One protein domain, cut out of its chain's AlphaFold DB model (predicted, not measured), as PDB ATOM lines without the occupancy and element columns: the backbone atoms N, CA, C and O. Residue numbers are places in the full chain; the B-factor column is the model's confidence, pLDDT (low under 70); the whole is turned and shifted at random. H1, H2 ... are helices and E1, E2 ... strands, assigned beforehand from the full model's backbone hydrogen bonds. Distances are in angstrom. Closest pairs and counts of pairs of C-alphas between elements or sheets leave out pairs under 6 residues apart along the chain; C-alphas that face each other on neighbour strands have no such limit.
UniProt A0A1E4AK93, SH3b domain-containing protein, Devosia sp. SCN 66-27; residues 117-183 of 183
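This is residues 117 to 183 of the 183 residues of the protein "SH3b domain-containing protein" of Devosia sp. SCN 66-27 (UniProt A0A1E4AK93). A small sheet of three strands stands as a slab between two helices: H3 covers E2 and E1 on one face, and the shorter H2 packs on the other face, over E1. The strands run along the longest axis, with residues 117 to 119 at one end and the short helix H1, with its links, beyond the other. The printed part has 67 residues with three named strands and three named helices, in the order E1, H1, E2, H2, E3, H3; the sheet's order is E2, E1, E3, all antiparallel. The class is mixed, helices and strands. The whole is compact, with a radius of gyration of the C-alphas of 11.4 A, and rounded, with spans of 31 by 25 by 18 A.

Go along from the first printed residue and you reach E1, residues 120 to 126, the inner strand of the sheet. On one side of it look for E2, residues 140 to 147, an edge strand that is antiparallel to E1, with 158 degrees between their directions; here N 123 and O 144 are 2.9 A apart, and N 125 and O 142 are 2.7 A apart, both within hydrogen-bond range. On the other side is the other edge strand, E3, residues 161 to 164, also antiparallel to E1, at 144 degrees, with N 124 and O 162 within hydrogen-bond range at 2.9 A. Between E2 and E3 in the chain comes H2, residues 148 to 154, which is on the sheet at a height over the sheet of 7.7 A. It lies over E1 and runs along the strands, at 9 degrees to E1 on the local plane; the closest C-alphas of the two are those of Val 121 and Arg 148, 5.5 A apart. E2, H2 and E3 make a split strand-helix-strand unit, two strands that run the same way with E1 between them in the sheet, and its crossover is right-handed. Next look at H3, residues 169 to 180, on the opposite face from H2, at a height over the sheet of 7.9 A. It lies over E2 and E1 and runs along the strands, at 16 degrees to E1 on the local plane; its closest C-alphas to E2 are those of Asp 180 and Ala 143, 4.6 A apart. With a helix on each face of the sheet, this is an arrangement of three layers. H1, residues 130 to 133, is not on the sheet, and it is apart from H2, E3 and H3. In H2 and H3 every pair of O i and N i+4 is within hydrogen-bond range, while H1 is too short for such a pair.

Find C-alpha 120 at (-30.053, -47.419, 20.991); from there E1 runs 19.4 A to C-alpha 126 at (-26.441, -45.201, 2.103). H1 follows, from Asp 130 to Glu 133. E2 runs 19.6 A from Val 140 to Ser 147, and H2, from Arg 148 to Arg 154, follows with no residue between them. E3 covers 9.9 A from Gln 161 to Phe 164. H3 begins at Asn 169 and ends, 16.2 A away, at C-alpha 180, (-29.699, -37.526, 9.002).

The two C-alphas farthest apart are those of Gln 117 and Ala 134, 31.6 A. The printed part has no cut and ends at Asn 183, the chain's last residue. No link is long. The mean pLDDT of the printed part is 72.4, and 23 residues are under 70, among them residues 128 to 139 and 155 to 160; the mean of H1 is 52.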
ATOM      1  N   GLN A 117     -27.294 -53.106  28.917       50.16
ATOM      2  CA  GLN A 117     -28.012 -53.305  27.667       50.16
ATOM      3  C   GLN A 117     -28.166 -51.938  26.986       50.16
ATOM      4  O   GLN A 117     -28.919 -51.080  27.439       50.16
ATOM      5  N   ARG A 118     -27.339 -51.679  25.969       58.25
ATOM      6  CA  ARG A 118     -27.383 -50.433  25.202       58.25
ATOM      7  C   ARG A 118     -28.558 -50.518  24.250       58.25
ATOM      8  O   ARG A 118     -28.501 -51.245  23.260       58.25
ATOM      9  N   ASP A 119     -29.622 -49.800  24.581       70.62
ATOM     10  CA  ASP A 119     -30.860 -49.913  23.825       70.62
ATOM     11  C   ASP A 119     -30.761 -49.284  22.438       70.62
ATOM     12  O   ASP A 119     -31.374 -49.827  21.529       70.62
ATOM     13  N   LEU A 120     -29.992 -48.202  22.232       80.62
ATOM     14  CA  LEU A 120     -30.053 -47.419  20.991       80.62
ATOM     15  C   LEU A 120     -28.832 -47.567  20.087       80.62
ATOM     16  O   LEU A 120     -27.688 -47.442  20.518       80.62
ATOM     17  N   VAL A 121     -29.116 -47.724  18.798       86.06
ATOM     18  CA  VAL A 121     -28.152 -47.726  17.693       86.06
ATOM     19  C   VAL A 121     -28.649 -46.807  16.575       86.06
ATOM     20  O   VAL A 121     -29.831 -46.454  16.524       86.06
ATOM     21  N   CYS A 122     -27.753 -46.423  15.671       84.06
ATOM     22  CA  CYS A 122     -28.093 -45.671  14.469       84.06
ATOM     23  C   CYS A 122     -28.095 -46.606  13.256       84.06
ATOM     24  O   CYS A 122     -27.062 -47.180  12.913       84.06
ATOM     25  N   LEU A 123     -29.245 -46.764  12.603       85.88
ATOM     26  CA  LEU A 123     -29.345 -47.460  11.323       85.88
ATOM     27  C   LEU A 123     -29.173 -46.438  10.199       85.88
ATOM     28  O   LEU A 123     -30.066 -45.620   9.948       85.88
ATOM     29  N   VAL A 124     -28.024 -46.485   9.535       83.25
ATOM     30  CA  VAL A 124     -27.665 -45.574   8.446       83.25
ATOM     31  C   VAL A 124     -27.962 -46.254   7.120       83.25
ATOM     32  O   VAL A 124     -27.557 -47.387   6.899       83.25
ATOM     33  N   THR A 125     -28.694 -45.572   6.249       81.44
ATOM     34  CA  THR A 125     -28.994 -45.962   4.870       81.44
ATOM     35  C   THR A 125     -28.092 -45.159   3.942       81.44
ATOM     36  O   THR A 125     -28.097 -43.934   4.011       81.44
ATOM     37  N   PHE A 126     -27.355 -45.825   3.062       77.00
ATOM     38  CA  PHE A 126     -26.441 -45.201   2.103       77.00
ATOM     39  C   PHE A 126     -27.058 -45.144   0.704       77.00
ATOM     40  O   PHE A 126     -27.887 -45.991   0.358       77.00
ATOM     41  N   TYR A 127     -26.620 -44.186  -0.120       70.81
ATOM     42  CA  TYR A 127     -26.967 -44.162  -1.548       70.81
ATOM     43  C   TYR A 127     -26.364 -45.358  -2.292       70.81
ATOM     44  O   TYR A 127     -27.065 -46.036  -3.045       70.81
ATOM     45  N   ASN A 128     -25.091 -45.664  -2.028       63.53
ATOM     46  CA  ASN A 128     -24.462 -46.893  -2.482       63.53
ATOM     47  C   ASN A 128     -23.518 -47.464  -1.409       63.53
ATOM     48  O   ASN A 128     -22.557 -46.813  -1.000       63.53
ATOM     49  N   ARG A 129     -23.772 -48.703  -0.965       60.69
ATOM     50  CA  ARG A 129     -22.940 -49.388   0.041       60.69
ATOM     51  C   ARG A 129     -21.540 -49.727  -0.483       60.69
ATOM     52  O   ARG A 129     -20.616 -49.831   0.319       60.69
ATOM     53  N   ASP A 130     -21.358 -49.798  -1.803       56.66
ATOM     54  CA  ASP A 130     -20.060 -50.079  -2.435       56.66
ATOM     55  C   ASP A 130     -18.998 -48.991  -2.131       56.66
ATOM     56  O   ASP A 130     -17.799 -49.204  -2.314       56.66
ATOM     57  N   GLN A 131     -19.405 -47.800  -1.666       48.19
ATOM     58  CA  GLN A 131     -18.475 -46.768  -1.186       48.19
ATOM     59  C   GLN A 131     -17.973 -47.040   0.239       48.19
ATOM     60  O   GLN A 131     -16.796 -46.812   0.510       48.19
ATOM     61  N   VAL A 132     -18.825 -47.605   1.104       53.44
ATOM     62  CA  VAL A 132     -18.484 -47.951   2.496       53.44
ATOM     63  C   VAL A 132     -17.462 -49.091   2.533       53.44
ATOM     64  O   VAL A 132     -16.514 -49.053   3.311       53.44
ATOM     65  N   GLU A 133     -17.622 -50.095   1.665       48.06
ATOM     66  CA  GLU A 133     -16.722 -51.259   1.600       48.06
ATOM     67  C   GLU A 133     -15.351 -50.924   0.988       48.06
ATOM     68  O   GLU A 133     -14.365 -51.599   1.273       48.06
ATOM     69  N   ALA A 134     -15.267 -49.844   0.207       44.59
ATOM     70  CA  ALA A 134     -14.031 -49.360  -0.404       44.59
ATOM     71  C   ALA A 134     -13.237 -48.375   0.481       44.59
ATOM     72  O   ALA A 134     -12.232 -47.835   0.022       44.59
ATOM     73  N   GLY A 135     -13.689 -48.096   1.713       41.06
ATOM     74  CA  GLY A 135     -13.050 -47.113   2.597       41.06
ATOM     75  C   GLY A 135     -13.122 -45.672   2.078       41.06
ATOM     76  O   GLY A 135     -12.272 -44.856   2.429       41.06
ATOM     77  N   ARG A 136     -14.099 -45.364   1.214       44.81
ATOM     78  CA  ARG A 136     -14.369 -44.006   0.723       44.81
ATOM     79  C   ARG A 136     -15.417 -43.331   1.608       44.81
ATOM     80  O   ARG A 136     -16.229 -44.020   2.225       44.81
ATOM     81  N   ASP A 137     -15.423 -41.998   1.618       55.72
ATOM     82  CA  ASP A 137     -16.539 -41.220   2.164       55.72
ATOM     83  C   ASP A 137     -17.827 -41.681   1.464       55.72
ATOM     84  O   ASP A 137     -17.913 -41.668   0.236       55.72
ATOM     85  N   ALA A 138     -18.778 -42.200   2.237       62.47
ATOM     86  CA  ALA A 138     -20.014 -42.761   1.712       62.47
ATOM     87  C   ALA A 138     -21.167 -41.792   1.956       62.47
ATOM     88  O   ALA A 138     -21.410 -41.389   3.096       62.47
ATOM     89  N   ASP A 139     -21.910 -41.475   0.897       68.25
ATOM     90  CA  ASP A 139     -23.042 -40.559   0.992       68.25
ATOM     91  C   ASP A 139     -24.192 -41.202   1.784       68.25
ATOM     92  O   ASP A 139     -24.754 -42.248   1.414       68.25
ATOM     93  N   VAL A 140     -24.550 -40.561   2.896       76.25
ATOM     94  CA  VAL A 140     -25.670 -40.962   3.747       76.25
ATOM     95  C   VAL A 140     -26.968 -40.492   3.106       76.25
ATOM     96  O   VAL A 140     -27.186 -39.306   2.910       76.25
ATOM     97  N   GLN A 141     -27.861 -41.432   2.812       81.62
ATOM     98  CA  GLN A 141     -29.207 -41.136   2.323       81.62
ATOM     99  C   GLN A 141     -30.187 -40.854   3.465       81.62
ATOM    100  O   GLN A 141     -31.157 -40.120   3.297       81.62
ATOM    101  N   ARG A 142     -30.010 -41.536   4.601       84.44
ATOM    102  CA  ARG A 142     -30.854 -41.384   5.791       84.44
ATOM    103  C   ARG A 142     -30.174 -41.999   7.002       84.44
ATOM    104  O   ARG A 142     -29.583 -43.068   6.871       84.44
ATOM    105  N   ALA A 143     -30.362 -41.437   8.188       88.38
ATOM    106  CA  ALA A 143     -29.922 -42.051   9.437       88.38
ATOM    107  C   ALA A 143     -31.069 -42.069  10.455       88.38
ATOM    108  O   ALA A 143     -31.802 -41.100  10.607       88.38
ATOM    109  N   ARG A 144     -31.298 -43.205  11.125       88.69
ATOM    110  CA  ARG A 144     -32.394 -43.335  12.098       88.69
ATOM    111  C   ARG A 144     -31.943 -43.986  13.387       88.69
ATOM    112  O   ARG A 144     -31.428 -45.102  13.376       88.69
ATOM    113  N   VAL A 145     -32.235 -43.321  14.501       90.06
ATOM    114  CA  VAL A 145     -32.076 -43.896  15.836       90.06
ATOM    115  C   VAL A 145     -33.180 -44.915  16.075       90.06
ATOM    116  O   VAL A 145     -34.360 -44.627  15.875       90.06
ATOM    117  N   MET A 146     -32.812 -46.107  16.527       85.38
ATOM    118  CA  MET A 146     -33.771 -47.139  16.918       85.38
ATOM    119  C   MET A 146     -33.158 -48.122  17.904       85.38
ATOM    120  O   MET A 146     -31.973 -48.021  18.231       85.38
ATOM    121  N   SER A 147     -33.963 -49.074  18.382       82.94
ATOM    122  CA  SER A 147     -33.423 -50.115  19.242       82.94
ATOM    123  C   SER A 147     -32.487 -51.049  18.473       82.94
ATOM    124  O   SER A 147     -32.708 -51.303  17.287       82.94
ATOM    125  N   ARG A 148     -31.478 -51.616  19.144       76.69
ATOM    126  CA  ARG A 148     -30.575 -52.609  18.530       76.69
ATOM    127  C   ARG A 148     -31.336 -53.772  17.887       76.69
ATOM    128  O   ARG A 148     -31.089 -54.093  16.732       76.69
ATOM    129  N   SER A 149     -32.329 -54.320  18.584       69.56
ATOM    130  CA  SER A 149     -33.153 -55.420  18.070       69.56
ATOM    131  C   SER A 149     -33.996 -55.031  16.851       69.56
ATOM    132  O   SER A 149     -34.208 -55.853  15.963       69.56
ATOM    133  N   MET A 150     -34.492 -53.790  16.783       77.00
ATOM    134  CA  MET A 150     -35.217 -53.285  15.612       77.00
ATOM    135  C   MET A 150     -34.276 -53.014  14.442       77.00
ATOM    136  O   MET A 150     -34.653 -53.250  13.295       77.00
ATOM    137  N   ALA A 151     -33.068 -52.526  14.722       75.12
ATOM    138  CA  ALA A 151     -32.044 -52.321  13.714       75.12
ATOM    139  C   ALA A 151     -31.615 -53.654  13.102       75.12
ATOM    140  O   ALA A 151     -31.614 -53.764  11.888       75.12
ATOM    141  N   GLU A 152     -31.370 -54.686  13.912       71.31
ATOM    142  CA  GLU A 152     -31.011 -56.038  13.451       71.31
ATOM    143  C   GLU A 152     -32.133 -56.701  12.637       71.31
ATOM    144  O   GLU A 152     -31.867 -57.385  11.655       71.31
ATOM    145  N   GLN A 153     -33.402 -56.456  12.979       69.50
ATOM    146  CA  GLN A 153     -34.539 -56.919  12.168       69.50
ATOM    147  C   GLN A 153     -34.652 -56.200  10.815       69.50
ATOM    148  O   GLN A 153     -35.215 -56.748   9.863       69.50
ATOM    149  N   ARG A 154     -34.179 -54.951  10.732       70.44
ATOM    150  CA  ARG A 154     -34.238 -54.117   9.521       70.44
ATOM    151  C   ARG A 154     -32.988 -54.235   8.657       70.44
ATOM    152  O   ARG A 154     -33.097 -54.073   7.445       70.44
ATOM    153  N   ASP A 155     -31.841 -54.507   9.265       66.88
ATOM    154  CA  ASP A 155     -30.559 -54.743   8.612       66.88
ATOM    155  C   ASP A 155     -30.563 -56.143   7.996       66.88
ATOM    156  O   ASP A 155     -30.043 -57.116   8.543       66.88
ATOM    157  N   ARG A 156     -31.243 -56.267   6.851       66.75
ATOM    158  CA  ARG A 156     -31.202 -57.505   6.078       66.75
ATOM    159  C   ARG A 156     -29.795 -57.694   5.518       66.75
ATOM    160  O   ARG A 156     -29.200 -56.718   5.047       66.75
ATOM    161  N   PRO A 157     -29.278 -58.934   5.470       55.41
ATOM    162  CA  PRO A 157     -28.018 -59.210   4.801       55.41
ATOM    163  C   PRO A 157     -28.069 -58.637   3.387       55.41
ATOM    164  O   PRO A 157     -28.965 -58.964   2.603       55.41
ATOM    165  N   ASN A 158     -27.112 -57.757   3.084       55.56
ATOM    166  CA  ASN A 158     -26.968 -57.109   1.783       55.56
ATOM    167  C   ASN A 158     -27.972 -55.976   1.458       55.56
ATOM    168  O   ASN A 158     -28.227 -55.689   0.280       55.56
ATOM    169  N   ASP A 159     -28.567 -55.328   2.466       64.50
ATOM    170  CA  ASP A 159     -29.269 -54.052   2.277       64.50
ATOM    171  C   ASP A 159     -28.292 -52.867   2.244       64.50
ATOM    172  O   ASP A 159     -27.175 -52.930   2.755       64.50
ATOM    173  N   ARG A 160     -28.722 -51.736   1.677       68.94
ATOM    174  CA  ARG A 160     -27.987 -50.451   1.704       68.94
ATOM    175  C   ARG A 160     -27.882 -49.828   3.111       68.94
ATOM    176  O   ARG A 160     -27.716 -48.621   3.232       68.94
ATOM    177  N   GLN A 161     -28.079 -50.615   4.167       74.88
ATOM    178  CA  GLN A 161     -28.202 -50.163   5.550       74.88
ATOM    179  C   GLN A 161     -27.079 -50.755   6.405       74.88
ATOM    180  O   GLN A 161     -26.671 -51.885   6.170       74.88
ATOM    181  N   ALA A 162     -26.563 -50.014   7.380       74.50
ATOM    182  CA  ALA A 162     -25.637 -50.556   8.371       74.50
ATOM    183  C   ALA A 162     -25.917 -49.981   9.760       74.50
ATOM    184  O   ALA A 162     -26.379 -48.845   9.903       74.50
ATOM    185  N   ILE A 163     -25.641 -50.792  10.779       77.25
ATOM    186  CA  ILE A 163     -25.851 -50.451  12.184       77.25
ATOM    187  C   ILE A 163     -24.564 -49.865  12.764       77.25
ATOM    188  O   ILE A 163     -23.520 -50.517  12.746       77.25
ATOM    189  N   PHE A 164     -24.659 -48.670  13.345       77.62
ATOM    190  CA  PHE A 164     -23.568 -48.005  14.052       77.62
ATOM    191  C   PHE A 164     -23.915 -47.791  15.531       77.62
ATOM    192  O   PHE A 164     -25.030 -47.393  15.879       77.62
ATOM    193  N   ASP A 165     -22.941 -48.052  16.403       80.38
ATOM    194  CA  ASP A 165     -22.998 -47.796  17.846       80.38
ATOM    195  C   ASP A 165     -21.911 -46.773  18.183       80.38
ATOM    196  O   ASP A 165     -20.723 -47.051  18.017       80.38
ATOM    197  N   TYR A 166     -22.323 -45.581  18.615       75.69
ATOM    198  CA  TYR A 166     -21.424 -44.450  18.860       75.69
ATOM    199  C   TYR A 166     -21.106 -44.254  20.349       75.69
ATOM    200  O   TYR A 166     -20.683 -43.174  20.754       75.69
ATOM    201  N   GLY A 167     -21.316 -45.272  21.192       74.88
ATOM    202  CA  GLY A 167     -21.053 -45.163  22.625       74.88
ATOM    203  C   GLY A 167     -22.332 -45.035  23.448       74.88
ATOM    204  O   GLY A 167     -23.091 -45.990  23.609       74.88
ATOM    205  N   THR A 168     -22.541 -43.876  24.066       78.81
ATOM    206  CA  THR A 168     -23.722 -43.632  24.910       78.81
ATOM    207  C   THR A 168     -24.981 -43.394  24.073       78.81
ATOM    208  O   THR A 168     -24.909 -42.887  22.959       78.81
ATOM    209  N   ASN A 169     -26.172 -43.648  24.634       80.56
ATOM    210  CA  ASN A 169     -27.449 -43.314  23.977       80.56
ATOM    211  C   ASN A 169     -27.537 -41.832  23.562       80.56
ATOM    212  O   ASN A 169     -28.209 -41.506  22.584       80.56
ATOM    213  N   ARG A 170     -26.882 -40.934  24.310       78.19
ATOM    214  CA  ARG A 170     -26.795 -39.508  23.979       78.19
ATOM    215  C   ARG A 170     -25.921 -39.283  22.744       78.19
ATOM    216  O   ARG A 170     -26.407 -38.698  21.787       78.19
ATOM    217  N   GLN A 171     -24.702 -39.824  22.736       77.62
ATOM    218  CA  GLN A 171     -23.786 -39.746  21.589       77.62
ATOM    219  C   GLN A 171     -24.384 -40.386  20.333       77.62
ATOM    220  O   GLN A 171     -24.306 -39.803  19.254       77.62
ATOM    221  N   THR A 172     -25.033 -41.546  20.468       80.25
ATOM    222  CA  THR A 172     -25.712 -42.212  19.355       80.25
ATOM    223  C   THR A 172     -26.819 -41.345  18.776       80.25
ATOM    224  O   THR A 172     -26.883 -41.217  17.560       80.25
ATOM    225  N   ARG A 173     -27.659 -40.712  19.606       83.75
ATOM    226  CA  ARG A 173     -28.687 -39.781  19.114       83.75
ATOM    227  C   ARG A 173     -28.075 -38.571  18.419       83.75
ATOM    228  O   ARG A 173     -28.386 -38.332  17.264       83.75
ATOM    229  N   GLU A 174     -27.164 -37.872  19.092       82.12
ATOM    230  CA  GLU A 174     -26.546 -36.647  18.568       82.12
ATOM    231  C   GLU A 174     -25.829 -36.896  17.230       82.12
ATOM    232  O   GLU A 174     -25.994 -36.127  16.283       82.12
ATOM    233  N   THR A 175     -25.091 -38.005  17.124       80.31
ATOM    234  CA  THR A 175     -24.382 -38.381  15.893       80.31
ATOM    235  C   THR A 175     -25.349 -38.824  14.799       80.31
ATOM    236  O   THR A 175     -25.205 -38.414  13.652       80.31
ATOM    237  N   CYS A 176     -26.365 -39.625  15.128       86.06
ATOM    238  CA  CYS A 176     -27.340 -40.085  14.140       86.06
ATOM    239  C   CYS A 176     -28.184 -38.926  13.585       86.06
ATOM    240  O   CYS A 176     -28.376 -38.840  12.376       86.06
ATOM    241  N   ASP A 177     -28.608 -37.994  14.443       86.50
ATOM    242  CA  ASP A 177     -29.347 -36.788  14.052       86.50
ATOM    243  C   ASP A 177     -28.477 -35.830  13.225       86.50
ATOM    244  O   ASP A 177     -28.974 -35.066  12.398       86.50
ATOM    245  N   TYR A 178     -27.161 -35.818  13.457       80.88
ATOM    246  CA  TYR A 178     -26.227 -35.113  12.584       80.88
ATOM    247  C   TYR A 178     -26.181 -35.757  11.196       80.88
ATOM    248  O   TYR A 178     -26.379 -35.058  10.208       80.88
ATOM    249  N   LEU A 179     -26.002 -37.080  11.119       82.31
ATOM    250  CA  LEU A 179     -25.948 -37.811   9.851       82.31
ATOM    251  C   LEU A 179     -27.248 -37.707   9.042       82.31
ATOM    252  O   LEU A 179     -27.187 -37.631   7.821       82.31
ATOM    253  N   ASP A 180     -28.411 -37.670   9.696       83.81
ATOM    254  CA  ASP A 180     -29.699 -37.526   9.002       83.81
ATOM    255  C   ASP A 180     -29.883 -36.127   8.390       83.81
ATOM    256  O   ASP A 180     -30.532 -35.981   7.360       83.81
ATOM    257  N   ARG A 181     -29.265 -35.100   8.990       81.44
ATOM    258  CA  ARG A 181     -29.291 -33.708   8.502       81.44
ATOM    259  C   ARG A 181     -28.297 -33.416   7.378       81.44
ATOM    260  O   ARG A 181     -28.343 -32.321   6.827       81.44
ATOM    261  N   LEU A 182     -27.383 -34.339   7.072       72.38
ATOM    262  CA  LEU A 182     -26.423 -34.183   5.971       72.38
ATOM    263  C   LEU A 182     -27.036 -34.449   4.588       72.38
ATOM    264  O   LEU A 182     -26.352 -34.246   3.588       72.38
ATOM    265  N   ASN A 183     -28.288 -34.910   4.537       59.75
ATOM    266  CA  ASN A 183     -29.007 -35.219   3.306       59.75
ATOM    267  C   ASN A 183     -29.884 -34.062   2.814       59.75
ATOM    268  O   ASN A 183     -30.581 -33.448   3.650       59.75
TER     269      ASN A 183